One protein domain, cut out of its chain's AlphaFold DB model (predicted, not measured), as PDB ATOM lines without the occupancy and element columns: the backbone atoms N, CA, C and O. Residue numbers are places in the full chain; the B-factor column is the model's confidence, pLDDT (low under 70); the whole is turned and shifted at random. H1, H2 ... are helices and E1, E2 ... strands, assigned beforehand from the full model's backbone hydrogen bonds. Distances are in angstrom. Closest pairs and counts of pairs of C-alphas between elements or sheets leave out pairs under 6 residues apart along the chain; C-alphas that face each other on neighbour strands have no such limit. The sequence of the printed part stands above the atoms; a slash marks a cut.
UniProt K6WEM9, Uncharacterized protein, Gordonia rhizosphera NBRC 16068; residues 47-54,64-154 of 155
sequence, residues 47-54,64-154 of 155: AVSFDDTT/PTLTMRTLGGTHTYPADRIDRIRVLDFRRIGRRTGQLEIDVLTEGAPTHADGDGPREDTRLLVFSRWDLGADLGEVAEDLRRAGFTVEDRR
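AT A GLANCE: This is residues 47 to 54 and 64 to 154 of the 155 residues of an uncharacterized protein of Gordonia rhizosphera NBRC 16068 (UniProt K6WEM9). A long, twisted hairpin of E4 and E5 makes the middle of a four-stranded sheet, with H2 packed over one face along its strands. A second, smaller sheet of E1, E2 and E3 lies near H2, and a long loop, residues 106 to 121, joins E5 to E6. The printed part has 99 residues, with strands E1 to E6, then H1, H2 and E7. The larger sheet, order E6, E5, E4, E7, is mixed; the smaller, order E1, E2, E3, is antiparallel; the class is mixed, helices and strands. It is compact, with a radius of gyration of the C-alphas of 14.3 A and spans of 44 by 33 by 28 A.

IN THESE COORDINATES: E1, residues 47 to 51, begins at C-alpha 47 (211.327, 188.362, 223.882). E2 is residues 64 to 70, 19.4 A long, and E3 residues 73 to 78. E4, residues 82 to 92, measures 29.5 A, and E5, residues 95 to 105, measures 32.8 A. E6, residues 122 to 128, is 19.5 A long. H1 is residues 129 to 132, H2 residues 136 to 145, 14.1 A long, and E7 residues 150 to 152, ending at C-alpha 152 (193.101, 196.228, 223.889).

HOW THE PARTS SIT: E4, E5 and E6 form a meander, each strand the antiparallel neighbour of the one before; E4 and E5 are a hairpin, as are E5 and E6. N 88 and O 99 are 2.8 A apart, N 102 and O 125 2.8 A. E7 is parallel to E4, with N 151 and O 85 2.9 A apart. E6, H1, H2 and E7 make a split strand-helix-strand unit, two strands running the same way with E5 and E4 between them; its crossover is right-handed. H2 is on this sheet at a height of 9.2 A, two layers, helix over sheet; it only just lies over E4 alone, at 20 degrees on the local plane, along the strands. The closest C-alphas of H2 and E4 are those of Ala 140 and Val 87, 7.2 A. H1 only grazes the sheet. In the smaller sheet, N 49 and O 65 are 2.9 A apart, and in the hairpin E2 and E3, N 68 and O 75 are 2.7 A apart. H2 is on this sheet too; the closest C-alphas of E1 and H2, Val 48 and Leu 143, are 7.5 A apart. In H2 every O i to N i+4 pair is within hydrogen-bond range; H1 is too short for one.

THE WHOLE: The two C-alphas farthest apart, Thr 54 and Ile 93, are 48.4 A apart. Residues 55 to 63 are not printed, and C-alphas 54 and 64 stand 11.3 A apart across the cut. The link E5 to E6 is long. The mean pLDDT of the printed part is 75.3; residues 50 to 54, 69 to 73, 90 to 97, 112 to 118 and 154 are under 70.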
ATOM      1  N   ALA A  47     211.049 189.118 222.673       74.50
ATOM      2  CA  ALA A  47     211.327 188.362 223.882       74.50
ATOM      3  C   ALA A  47     211.158 189.282 225.088       74.50
ATOM      4  O   ALA A  47     211.693 190.393 225.115       74.50
ATOM      5  N   VAL A  48     210.413 188.811 226.081       71.75
ATOM      6  CA  VAL A  48     210.341 189.456 227.387       71.75
ATOM      7  C   VAL A  48     211.420 188.830 228.258       71.75
ATOM      8  O   VAL A  48     211.429 187.615 228.454       71.75
ATOM      9  N   SER A  49     212.329 189.655 228.758       75.25
ATOM     10  CA  SER A  49     213.366 189.263 229.705       75.25
ATOM     11  C   SER A  49     213.151 190.027 231.000       75.25
ATOM     12  O   SER A  49     212.734 191.181 230.980       75.25
ATOM     13  N   PHE A  50     213.458 189.407 232.129       65.81
ATOM     14  CA  PHE A  50     213.549 190.113 233.400       65.81
ATOM     15  C   PHE A  50     215.028 190.362 233.647       65.81
ATOM     16  O   PHE A  50     215.823 189.421 233.613       65.81
ATOM     17  N   ASP A  51     215.404 191.630 233.782       59.78
ATOM     18  CA  ASP A  51     216.783 191.974 234.084       59.78
ATOM     19  C   ASP A  51     217.001 191.790 235.591       59.78
ATOM     20  O   ASP A  51     216.643 192.651 236.392       59.78
ATOM     21  N   ASP A  52     217.566 190.645 235.983       54.12
ATOM     22  CA  ASP A  52     218.035 190.388 237.358       54.12
ATOM     23  C   ASP A  52     219.332 191.164 237.672       54.12
ATOM     24  O   ASP A  52     219.895 191.062 238.762       54.12
ATOM     25  N   THR A  53     219.843 191.943 236.712       48.81
ATOM     26  CA  THR A  53     221.185 192.529 236.765       48.81
ATOM     27  C   THR A  53     221.253 193.888 237.472       48.81
ATOM     28  O   THR A  53     222.343 194.443 237.625       48.81
ATOM     29  N   THR A  54     220.134 194.405 237.999       46.03
ATOM     30  CA  THR A  54     220.163 195.550 238.927       46.03
ATOM     31  C   THR A  54     220.409 195.072 240.361       46.03
ATOM     32  O   THR A  54     219.504 195.006 241.181       46.03
ATOM     33  N   PRO A  64     211.042 194.472 234.110       73.19
ATOM     34  CA  PRO A  64     210.793 193.781 232.857       73.19
ATOM     35  C   PRO A  64     211.418 194.566 231.700       73.19
ATOM     36  O   PRO A  64     211.344 195.791 231.621       73.19
ATOM     37  N   THR A  65     212.044 193.841 230.781       78.12
ATOM     38  CA  THR A  65     212.789 194.389 229.649       78.12
ATOM     39  C   THR A  65     212.332 193.701 228.363       78.12
ATOM     40  O   THR A  65     212.250 192.473 228.292       78.12
ATOM     41  N   LEU A  66     212.040 194.474 227.316       76.75
ATOM     42  CA  LEU A  66     211.681 193.949 225.999       76.75
ATOM     43  C   LEU A  66     212.909 193.876 225.100       76.75
ATOM     44  O   LEU A  66     213.480 194.888 224.706       76.75
ATOM     45  N   THR A  67     213.286 192.663 224.721       79.88
ATOM     46  CA  THR A  67     214.311 192.427 223.707       79.88
ATOM     47  C   THR A  67     213.638 192.211 222.360       79.88
ATOM     48  O   THR A  67     212.832 191.298 222.181       79.88
ATOM     49  N   MET A  68     213.982 193.057 221.396       77.44
ATOM     50  CA  MET A  68     213.427 193.057 220.053       77.44
ATOM     51  C   MET A  68     214.520 192.783 219.033       77.44
ATOM     52  O   MET A  68     215.536 193.471 218.989       77.44
ATOM     53  N   ARG A  69     214.324 191.794 218.166       69.44
ATOM     54  CA  ARG A  69     215.283 191.478 217.104       69.44
ATOM     55  C   ARG A  69     214.784 192.017 215.776       69.44
ATOM     56  O   ARG A  69     213.832 191.486 215.225       69.44
ATOM     57  N   THR A  70     215.437 193.039 215.242       65.81
ATOM     58  CA  THR A  70     215.145 193.620 213.922       65.81
ATOM     59  C   THR A  70     216.093 193.063 212.852       65.81
ATOM     60  O   THR A  70     217.077 192.396 213.176       65.81
ATOM     61  N   LEU A  71     215.835 193.341 211.563       58.06
ATOM     62  CA  LEU A  71     216.780 192.992 210.486       58.06
ATOM     63  C   LEU A  71     218.161 193.652 210.672       58.06
ATOM     64  O   LEU A  71     219.146 193.125 210.166       58.06
ATOM     65  N   GLY A  72     218.229 194.787 211.378       60.03
ATOM     66  CA  GLY A  72     219.465 195.535 211.624       60.03
ATOM     67  C   GLY A  72     220.200 195.163 212.914       60.03
ATOM     68  O   GLY A  72     221.301 195.660 213.130       60.03
ATOM     69  N   GLY A  73     219.628 194.312 213.773       69.31
ATOM     70  CA  GLY A  73     220.230 193.956 215.059       69.31
ATOM     71  C   GLY A  73     219.216 193.694 216.169       69.31
ATOM     72  O   GLY A  73     218.004 193.812 215.977       69.31
ATOM     73  N   THR A  74     219.724 193.319 217.343       75.62
ATOM     74  CA  THR A  74     218.915 193.122 218.554       75.62
ATOM     75  C   THR A  74     218.943 194.400 219.386       75.62
ATOM     76  O   THR A  74     220.021 194.894 219.703       75.62
ATOM     77  N   HIS A  75     217.770 194.929 219.720       76.88
ATOM     78  CA  HIS A  75     217.579 196.118 220.540       76.88
ATOM     79  C   HIS A  75     216.834 195.742 221.814       76.88
ATOM     80  O   HIS A  75     215.792 195.095 221.755       76.88
ATOM     81  N   THR A  76     217.365 196.156 222.955       80.00
ATOM     82  CA  THR A  76     216.799 195.859 224.269       80.00
ATOM     83  C   THR A  76     216.277 197.155 224.875       80.00
ATOM     84  O   THR A  76     217.033 198.113 225.016       80.00
ATOM     85  N   TYR A  77     214.984 197.187 225.197       78.19
ATOM     86  CA  TYR A  77     214.281 198.348 225.732       78.19
ATOM     87  C   TYR A  77     213.737 198.041 227.134       78.19
ATOM     88  O   TYR A  77     212.920 197.126 227.273       78.19
ATOM     89  N   PRO A  78     214.174 198.771 228.172       79.88
ATOM     90  CA  PRO A  78     213.608 198.646 229.513       79.88
ATOM     91  C   PRO A  78     212.188 199.236 229.586       79.88
ATOM     92  O   PRO A  78     211.770 199.993 228.705       79.88
ATOM     93  N   ALA A  79     211.420 198.858 230.614       76.12
ATOM     94  CA  ALA A  79     210.011 199.245 230.760       76.12
ATOM     95  C   ALA A  79     209.762 200.757 230.824       76.12
ATOM     96  O   ALA A  79     208.762 201.228 230.296       76.12
ATOM     97  N   ASP A  80     210.683 201.522 231.405       78.00
ATOM     98  CA  ASP A  80     210.640 202.989 231.467       78.00
ATOM     99  C   ASP A  80     210.763 203.656 230.089       78.00
ATOM    100  O   ASP A  80     210.359 204.804 229.909       78.00
ATOM    101  N   ARG A  81     211.311 202.943 229.101       80.75
ATOM    102  CA  ARG A  81     211.424 203.413 227.716       80.75
ATOM    103  C   ARG A  81     210.218 203.062 226.859       80.75
ATOM    104  O   ARG A  81     210.166 203.490 225.706       80.75
ATOM    105  N   ILE A  82     209.270 202.299 227.387       78.38
ATOM    106  CA  ILE A  82     208.070 201.884 226.666       78.38
ATOM    107  C   ILE A  82     206.940 202.829 227.059       78.38
ATOM    108  O   ILE A  82     206.469 202.810 228.191       78.38
ATOM    109  N   ASP A  83     206.511 203.655 226.110       80.88
ATOM    110  CA  ASP A  83     205.429 204.615 226.326       80.88
ATOM    111  C   ASP A  83     204.074 203.898 226.338       80.88
ATOM    112  O   ASP A  83     203.257 204.086 227.240       80.88
ATOM    113  N   ARG A  84     203.835 203.025 225.350       81.38
ATOM    114  CA  ARG A  84     202.537 202.359 225.200       81.38
ATOM    115  C   ARG A  84     202.621 201.068 224.401       81.38
ATOM    116  O   ARG A  84     203.334 200.986 223.406       81.38
ATOM    117  N   ILE A  85     201.821 200.077 224.794       83.56
ATOM    118  CA  ILE A  85     201.616 198.839 224.034       83.56
ATOM    119  C   ILE A  85     200.139 198.724 223.668       83.56
ATOM    120  O   ILE A  85     199.272 198.800 224.540       83.56
ATOM    121  N   ARG A  86     199.835 198.512 222.386       83.81
ATOM    122  CA  ARG A  86     198.463 198.382 221.882       83.81
ATOM    123  C   ARG A  86     198.314 197.139 221.028       83.81
ATOM    124  O   ARG A  86     199.158 196.833 220.192       83.81
ATOM    125  N   VAL A  87     197.193 196.451 221.196       83.25
ATOM    126  CA  VAL A  87     196.817 195.313 220.355       83.25
ATOM    127  C   VAL A  87     195.645 195.733 219.483       83.25
ATOM    128  O   VAL A  87     194.573 196.096 219.973       83.25
ATOM    129  N   LEU A  88     195.862 195.683 218.174       79.00
ATOM    130  CA  LEU A  88     194.870 195.970 217.149       79.00
ATOM    131  C   LEU A  88     194.441 194.676 216.473       79.00
ATOM    132  O   LEU A  88     195.248 193.795 216.183       79.00
ATOM    133  N   ASP A  89     193.156 194.582 216.165       73.75
ATOM    134  CA  ASP A  89     192.592 193.461 215.432       73.75
ATOM    135  C   ASP A  89     191.667 193.994 214.346       73.75
ATOM    136  O   ASP A  89     190.719 194.728 214.623       73.75
ATOM    137  N   PHE A  90     191.973 193.652 213.096       67.81
ATOM    138  CA  PHE A  90     191.175 194.030 211.946       67.81
ATOM    139  C   PHE A  90     190.462 192.804 211.388       67.81
ATOM    140  O   PHE A  90     191.069 191.808 210.973       67.81
ATOM    141  N   ARG A  91     189.138 192.909 211.288       62.81
ATOM    142  CA  ARG A  91     188.313 191.919 210.603       62.81
ATOM    143  C   ARG A  91     188.282 192.244 209.105       62.81
ATOM    144  O   ARG A  91     187.534 193.116 208.672       62.81
ATOM    145  N   ARG A  92     189.089 191.549 208.297       63.00
ATOM    146  CA  ARG A  92     188.921 191.512 206.828       63.00
ATOM    147  C   ARG A  92     188.008 190.344 206.457       63.00
ATOM    148  O   ARG A  92     187.865 189.403 207.230       63.00
ATOM    149  N   ILE A  93     187.368 190.408 205.287       55.81
ATOM    150  CA  ILE A  93     186.401 189.411 204.784       55.81
ATOM    151  C   ILE A  93     186.917 187.981 205.042       55.81
ATOM    152  O   ILE A  93     187.884 187.541 204.424       55.81
ATOM    153  N   GLY A  94     186.312 187.289 206.013       62.50
ATOM    154  CA  GLY A  94     186.645 185.910 206.392       62.50
ATOM    155  C   GLY A  94     187.986 185.676 207.111       62.50
ATOM    156  O   GLY A  94     188.272 184.531 207.453       62.50
ATOM    157  N   ARG A  95     188.813 186.702 207.370       62.59
ATOM    158  CA  ARG A  95     190.124 186.570 208.039       62.59
ATOM    159  C   ARG A  95     190.347 187.657 209.088       62.59
ATOM    160  O   ARG A  95     190.228 188.850 208.817       62.59
ATOM    161  N   ARG A  96     190.728 187.216 210.284       63.56
ATOM    162  CA  ARG A  96     191.125 188.068 211.404       63.56
ATOM    163  C   ARG A  96     192.629 188.333 211.296       63.56
ATOM    164  O   ARG A  96     193.415 187.389 211.375       63.56
ATOM    165  N   THR A  97     193.017 189.576 211.034       66.94
ATOM    166  CA  THR A  97     194.426 189.984 210.953       66.94
ATOM    167  C   THR A  97     194.662 191.010 212.045       66.94
ATOM    168  O   THR A  97     194.093 192.095 211.990       66.94
ATOM    169  N   GLY A  98     195.476 190.670 213.040       78.00
ATOM    170  CA  GLY A  98     195.835 191.592 214.110       78.00
ATOM    171  C   GLY A  98     197.298 192.012 214.065       78.00
ATOM    172  O   GLY A  98     198.113 191.439 213.330       78.00
ATOM    173  N   GLN A  99     197.597 193.033 214.852       84.88
ATOM    174  CA  GLN A  99     198.870 193.722 214.916       84.88
ATOM    175  C   GLN A  99     199.125 194.169 216.358       84.88
ATOM    176  O   GLN A  99     198.203 194.592 217.052       84.88
ATOM    177  N   LEU A 100     200.370 194.061 216.804       86.12
ATOM    178  CA  LEU A 100     200.847 194.584 218.075       86.12
ATOM    179  C   LEU A 100     201.674 195.838 217.784       86.12
ATOM    180  O   LEU A 100     202.625 195.788 217.007       86.12
ATOM    181  N   GLU A 101     201.292 196.949 218.388       88.25
ATOM    182  CA  GLU A 101     201.959 198.241 218.287       88.25
ATOM    183  C   GLU A 101     202.650 198.556 219.609       88.25
ATOM    184  O   GLU A 101     202.042 198.430 220.672       88.25
ATOM    185  N   ILE A 102     203.921 198.938 219.548       84.75
ATOM    186  CA  ILE A 102     204.719 199.321 220.711       84.75
ATOM    187  C   ILE A 102     205.348 200.681 220.424       84.75
ATOM    188  O   ILE A 102     206.167 200.801 219.517       84.75
ATOM    189  N   ASP A 103     204.975 201.683 221.208       84.81
ATOM    190  CA  ASP A 103     205.546 203.025 221.171       84.81
ATOM    191  C   ASP A 103     206.739 203.070 222.142       84.81
ATOM    192  O   ASP A 103     206.582 202.854 223.346       84.81
ATOM    193  N   VAL A 104     207.948 203.298 221.620       85.88
ATOM    194  CA  VAL A 104     209.201 203.309 222.399       85.88
ATOM    195  C   VAL A 104     209.852 204.685 222.339       85.88
ATOM    196  O   VAL A 104     209.994 205.250 221.260       85.88
ATOM    197  N   LEU A 105     210.303 205.220 223.469       84.19
ATOM    198  CA  LEU A 105     211.001 206.505 223.532       84.19
ATOM    199  C   LEU A 105     212.331 206.471 222.758       84.19
ATOM    200  O   LEU A 105     213.128 205.538 222.877       84.19
ATOM    201  N   THR A 106     212.592 207.525 221.986       81.44
ATOM    202  CA  THR A 106     213.843 207.714 221.240       81.44
ATOM    203  C   THR A 106     215.001 208.026 222.195       81.44
ATOM    204  O   THR A 106     214.819 208.469 223.332       81.44
ATOM    205  N   GLU A 107     216.230 207.773 221.758       74.44
ATOM    206  CA  GLU A 107     217.427 208.088 222.533       74.44
ATOM    207  C   GLU A 107     217.485 209.595 222.854       74.44
ATOM    208  O   GLU A 107     217.338 210.433 221.969       74.44
ATOM    209  N   GLY A 108     217.637 209.939 224.139       72.06
ATOM    210  CA  GLY A 108     217.592 211.326 224.630       72.06
ATOM    211  C   GLY A 108     216.201 211.887 224.966       72.06
ATOM    212  O   GLY A 108     216.122 212.974 225.529       72.06
ATOM    213  N   ALA A 109     215.122 211.154 224.685       75.00
ATOM    214  CA  ALA A 109     213.764 211.546 225.063       75.00
ATOM    215  C   ALA A 109     213.563 211.546 226.595       75.00
ATOM    216  O   ALA A 109     214.029 210.608 227.259       75.00
ATOM    217  N   PRO A 110     212.871 212.548 227.171       70.75
ATOM    218  CA  PRO A 110     212.538 212.559 228.591       70.75
ATOM    219  C   PRO A 110     211.553 211.432 228.929       70.75
ATOM    220  O   PRO A 110     210.585 211.200 228.215       70.75
ATOM    221  N   THR A 111     211.747 210.736 230.049       71.31
ATOM    222  CA  THR A 111     210.841 209.648 230.474       71.31
ATOM    223  C   THR A 111     209.425 210.154 230.776       71.31
ATOM    224  O   THR A 111     208.447 209.429 230.621       71.31
ATOM    225  N   HIS A 112     209.278 211.422 231.160       67.38
ATOM    226  CA  HIS A 112     207.987 212.049 231.442       67.38
ATOM    227  C   HIS A 112     207.559 212.945 230.282       67.38
ATOM    228  O   HIS A 112     208.394 213.608 229.674       67.38
ATOM    229  N   ALA A 113     206.273 212.899 229.936       67.25
ATOM    230  CA  ALA A 113     205.719 213.716 228.869       67.25
ATOM    231  C   ALA A 113     205.438 215.116 229.412       67.25
ATOM    232  O   ALA A 113     204.657 215.267 230.354       67.25
ATOM    233  N   ASP A 114     206.021 216.138 228.792       65.12
ATOM    234  CA  ASP A 114     205.667 217.533 229.050       65.12
ATOM    235  C   ASP A 114     204.383 217.887 228.266       65.12
ATOM    236  O   ASP A 114     204.399 218.679 227.327       65.12
ATOM    237  N   GLY A 115     203.256 217.243 228.603       66.94
ATOM    238  CA  GLY A 115     201.938 217.535 228.022       66.94
ATOM    239  C   GLY A 115     201.028 216.319 227.808       66.94
ATOM    240  O   GLY A 115     201.481 215.182 227.759       66.94
ATOM    241  N   ASP A 116     199.725 216.578 227.640       65.38
ATOM    242  CA  ASP A 116     198.658 215.575 227.411       65.38
ATOM    243  C   ASP A 116     198.489 215.204 225.913       65.38
ATOM    244  O   ASP A 116     197.485 214.632 225.486       65.38
ATOM    245  N   GLY A 117     199.453 215.601 225.075       67.44
ATOM    246  CA  GLY A 117     199.444 215.411 223.622       67.44
ATOM    247  C   GLY A 117     200.247 214.188 223.154       67.44
ATOM    248  O   GLY A 117     201.010 213.610 223.927       67.44
ATOM    249  N   PRO A 118     200.103 213.776 221.878       62.78
ATOM    250  CA  PRO A 118     200.914 212.706 221.306       62.78
ATOM    251  C   PRO A 118     202.405 213.070 221.333       62.78
ATOM    252  O   PRO A 118     202.802 214.159 220.925       62.78
ATOM    253  N   ARG A 119     203.219 212.126 221.807       73.75
ATOM    254  CA  ARG A 119     204.667 212.257 221.959       73.75
ATOM    255  C   ARG A 119     205.395 212.101 220.625       73.75
ATOM    256  O   ARG A 119     205.420 211.009 220.061       73.75
ATOM    257  N   GLU A 120     206.012 213.174 220.132       78.19
ATOM    258  CA  GLU A 120     206.820 213.153 218.896       78.19
ATOM    259  C   GLU A 120     208.177 212.447 219.081       78.19
ATOM    260  O   GLU A 120     208.818 212.044 218.115       78.19
ATOM    261  N   ASP A 121     208.601 212.260 220.332       81.12
ATOM    262  CA  ASP A 121     209.846 211.612 220.741       81.12
ATOM    263  C   ASP A 121     209.732 210.078 220.842       81.12
ATOM    264  O   ASP A 121     210.654 209.415 221.321       81.12
ATOM    265  N   THR A 122     208.640 209.492 220.344       82.88
ATOM    266  CA  THR A 122     208.416 208.040 220.317       82.88
ATOM    267  C   THR A 122     208.614 207.440 218.924       82.88
ATOM    268  O   THR A 122     208.366 208.053 217.886       82.88
ATOM    269  N   ARG A 123     209.074 206.192 218.895       82.38
ATOM    270  CA  ARG A 123     209.178 205.336 217.720       82.38
ATOM    271  C   ARG A 123     208.123 204.243 217.824       82.38
ATOM    272  O   ARG A 123     208.190 203.407 218.722       82.38
ATOM    273  N   LEU A 124     207.221 204.211 216.851       84.25
ATOM    274  CA  LEU A 124     206.224 203.156 216.706       84.25
ATOM    275  C   LEU A 124     206.854 201.899 216.090       84.25
ATOM    276  O   LEU A 124     207.392 201.924 214.978       84.25
ATOM    277  N   LEU A 125     206.756 200.783 216.803       83.69
ATOM    278  CA  LEU A 125     207.149 199.454 216.352       83.69
ATOM    279  C   LEU A 125     205.906 198.603 216.132       83.69
ATOM    280  O   LEU A 125     205.036 198.504 216.990       83.69
ATOM    281  N   VAL A 126     205.839 197.977 214.963       84.56
ATOM    282  CA  VAL A 126     204.658 197.268 214.486       84.56
ATOM    283  C   VAL A 126     204.994 195.798 214.255       84.56
ATOM    284  O   VAL A 126     205.795 195.473 213.378       84.56
ATOM    285  N   PHE A 127     204.329 194.909 214.987       83.25
ATOM    286  CA  PHE A 127     204.510 193.464 214.910       83.25
ATOM    287  C   PHE A 127     203.237 192.776 214.417       83.25
ATOM    288  O   PHE A 127     202.134 193.037 214.888       83.25
ATOM    289  N   SER A 128     203.383 191.842 213.478       80.56
ATOM    290  CA  SER A 128     202.282 190.982 213.027       80.56
ATOM    291  C   SER A 128     202.386 189.592 213.655       80.56
ATOM    292  O   SER A 128     203.442 189.210 214.156       80.56
ATOM    293  N   ARG A 129     201.329 188.774 213.550       80.44
ATOM    294  CA  ARG A 129     201.364 187.356 213.969       80.44
ATOM    295  C   ARG A 129     202.564 186.587 213.393       80.44
ATOM    296  O   ARG A 129     203.138 185.750 214.079       80.44
ATOM    297  N   TRP A 130     202.932 186.852 212.140       73.25
ATOM    298  CA  TRP A 130     204.073 186.189 211.497       73.25
ATOM    299  C   TRP A 130     205.414 186.589 212.114       73.25
ATOM    300  O   TRP A 130     206.338 185.787 212.121       73.25
ATOM    301  N   ASP A 131     205.506 187.804 212.645       74.88
ATOM    302  CA  ASP A 131     206.725 188.338 213.251       74.88
ATOM    303  C   ASP A 131     206.918 187.862 214.700       74.88
ATOM    304  O   ASP A 131     208.037 187.641 215.170       74.88
ATOM    305  N   LEU A 132     205.794 187.670 215.396       76.69
ATOM    306  CA  LEU A 132     205.735 187.172 216.768       76.69
ATOM    307  C   LEU A 132     205.841 185.643 216.835       76.69
ATOM    308  O   LEU A 132     206.314 185.107 217.831       76.69
ATOM    309  N   GLY A 133     205.391 184.932 215.798       75.19
ATOM    310  CA  GLY A 133     205.357 183.466 215.773       75.19
ATOM    311  C   GLY A 133     204.312 182.833 216.707       75.19
ATOM    312  O   GLY A 133     204.192 181.612 216.726       75.19
ATOM    313  N   ALA A 134     203.538 183.645 217.434       77.31
ATOM    314  CA  ALA A 134     202.517 183.246 218.406       77.31
ATOM    315  C   ALA A 134     201.191 183.998 218.174       77.31
ATOM    316  O   ALA A 134     201.123 184.929 217.361       77.31
ATOM    317  N   ASP A 135     200.117 183.577 218.851       80.88
ATOM    318  CA  ASP A 135     198.844 184.299 218.806       80.88
ATOM    319  C   ASP A 135     198.953 185.655 219.522       80.88
ATOM    320  O   ASP A 135     199.556 185.773 220.586       80.88
ATOM    321  N   LEU A 136     198.355 186.700 218.946       81.88
ATOM    322  CA  LEU A 136     198.423 188.057 219.501       81.88
ATOM    323  C   LEU A 136     197.754 188.168 220.873       81.88
ATOM    324  O   LEU A 136     198.199 188.960 221.698       81.88
ATOM    325  N   GLY A 137     196.689 187.399 221.118       80.25
ATOM    326  CA  GLY A 137     196.016 187.375 222.412       80.25
ATOM    327  C   GLY A 137     196.884 186.745 223.498       80.25
ATOM    328  O   GLY A 137     196.913 187.259 224.613       80.25
ATOM    329  N   GLU A 138     197.615 185.686 223.151       82.69
ATOM    330  CA  GLU A 138     198.571 185.019 224.043       82.69
ATOM    331  C   GLU A 138     199.738 185.953 224.388       82.69
ATOM    332  O   GLU A 138     199.990 186.212 225.561       82.69
ATOM    333  N   VAL A 139     200.344 186.595 223.381       83.00
ATOM    334  CA  VAL A 139     201.410 187.593 223.594       83.00
ATOM    335  C   VAL A 139     200.925 188.768 224.451       83.00
ATOM    336  O   VAL A 139     201.643 189.230 225.335       83.00
ATOM    337  N   ALA A 140     199.700 189.252 224.232       84.06
ATOM    338  CA  ALA A 140     199.122 190.331 225.030       84.06
ATOM    339  C   ALA A 140     198.901 189.942 226.501       84.06
ATOM    340  O   ALA A 140     198.966 190.798 227.384       84.06
ATOM    341  N   GLU A 141     198.584 188.675 226.767       84.19
ATOM    342  CA  GLU A 141     198.476 188.139 228.126       84.19
ATOM    343  C   GLU A 141     199.853 188.002 228.777       84.19
ATOM    344  O   GLU A 141     200.028 188.405 229.922       84.19
ATOM    345  N   ASP A 142     200.846 187.513 228.037       85.12
ATOM    346  CA  ASP A 142     202.216 187.373 228.529       85.12
ATOM    347  C   ASP A 142     202.850 188.728 228.856       85.12
ATOM    348  O   ASP A 142     203.481 188.878 229.903       85.12
ATOM    349  N   LEU A 143     202.616 189.744 228.020       84.56
ATOM    350  CA  LEU A 143     203.042 191.119 228.288       84.56
ATOM    351  C   LEU A 143     202.380 191.688 229.549       84.56
ATOM    352  O   LEU A 143     203.062 192.298 230.371       84.56
ATOM    353  N   ARG A 144     201.079 191.438 229.755       84.44
ATOM    354  CA  ARG A 144     200.387 191.830 230.994       84.44
ATOM    355  C   ARG A 144     200.939 191.096 232.211       84.44
ATOM    356  O   ARG A 144     201.164 191.723 233.241       84.44
ATOM    357  N   ARG A 145     201.217 189.794 232.091       83.31
ATOM    358  CA  ARG A 145     201.834 188.995 233.162       83.31
ATOM    359  C   ARG A 145     203.234 189.495 233.513       83.31
ATOM    360  O   ARG A 145     203.618 189.432 234.675       83.31
ATOM    361  N   ALA A 146     203.967 190.013 232.533       79.81
ATOM    362  CA  ALA A 146     205.273 190.621 232.738       79.81
ATOM    363  C   ALA A 146     205.228 192.030 233.352       79.81
ATOM    364  O   ALA A 146     206.280 192.566 233.682       79.81
ATOM    365  N   GLY A 147     204.041 192.620 233.527       78.62
ATOM    366  CA  GLY A 147     203.866 193.936 234.144       78.62
ATOM    367  C   GLY A 147     203.706 195.093 233.157       78.62
ATOM    368  O   GLY A 147     203.657 196.242 233.588       78.62
ATOM    369  N   PHE A 148     203.588 194.828 231.851       82.12
ATOM    370  CA  PHE A 148     203.305 195.877 230.872       82.12
ATOM    371  C   PHE A 148     201.815 196.223 230.816       82.12
ATOM    372  O   PHE A 148     200.944 195.350 230.833       82.12
ATOM    373  N   THR A 149     201.519 197.514 230.659       83.00
ATOM    374  CA  THR A 149     200.153 197.977 230.393       83.00
ATOM    375  C   THR A 149     199.852 197.809 228.908       83.00
ATOM    376  O   THR A 149     200.427 198.497 228.066       83.00
ATOM    377  N   VAL A 150     198.960 196.871 228.584       82.81
ATOM    378  CA  VAL A 150     198.540 196.582 227.207       82.81
ATOM    379  C   VAL A 150     197.126 197.084 226.992       82.81
ATOM    380  O   VAL A 150     196.190 196.651 227.665       82.81
ATOM    381  N   GLU A 151     196.960 197.961 226.015       82.75
ATOM    382  CA  GLU A 151     195.647 198.429 225.610       82.75
ATOM    383  C   GLU A 151     195.043 197.549 224.528       82.75
ATOM    384  O   GLU A 151     195.615 197.341 223.454       82.75
ATOM    385  N   ASP A 152     193.834 197.080 224.800       76.44
ATOM    386  CA  ASP A 152     193.101 196.228 223.889       76.44
ATOM    387  C   ASP A 152     192.102 197.049 223.061       76.44
ATOM    388  O   ASP A 152     191.096 197.544 223.575       76.44
ATOM    389  N   ARG A 153     192.377 197.200 221.761       71.06
ATOM    390  CA  ARG A 153     191.452 197.822 220.797       71.06
ATOM    391  C   ARG A 153     190.722 196.794 219.929       71.06
ATOM    392  O   ARG A 153     190.273 197.130 218.831       71.06
ATOM    393  N   ARG A 154     190.552 195.555 220.400       67.50
ATOM    394  CA  ARG A 154     189.669 194.562 219.768       67.50
ATOM    395  C   ARG A 154     188.202 195.020 219.882       67.50
ATOM    396  O   ARG A 154     187.557 194.761 220.893       67.50
TER     397      ARG A 154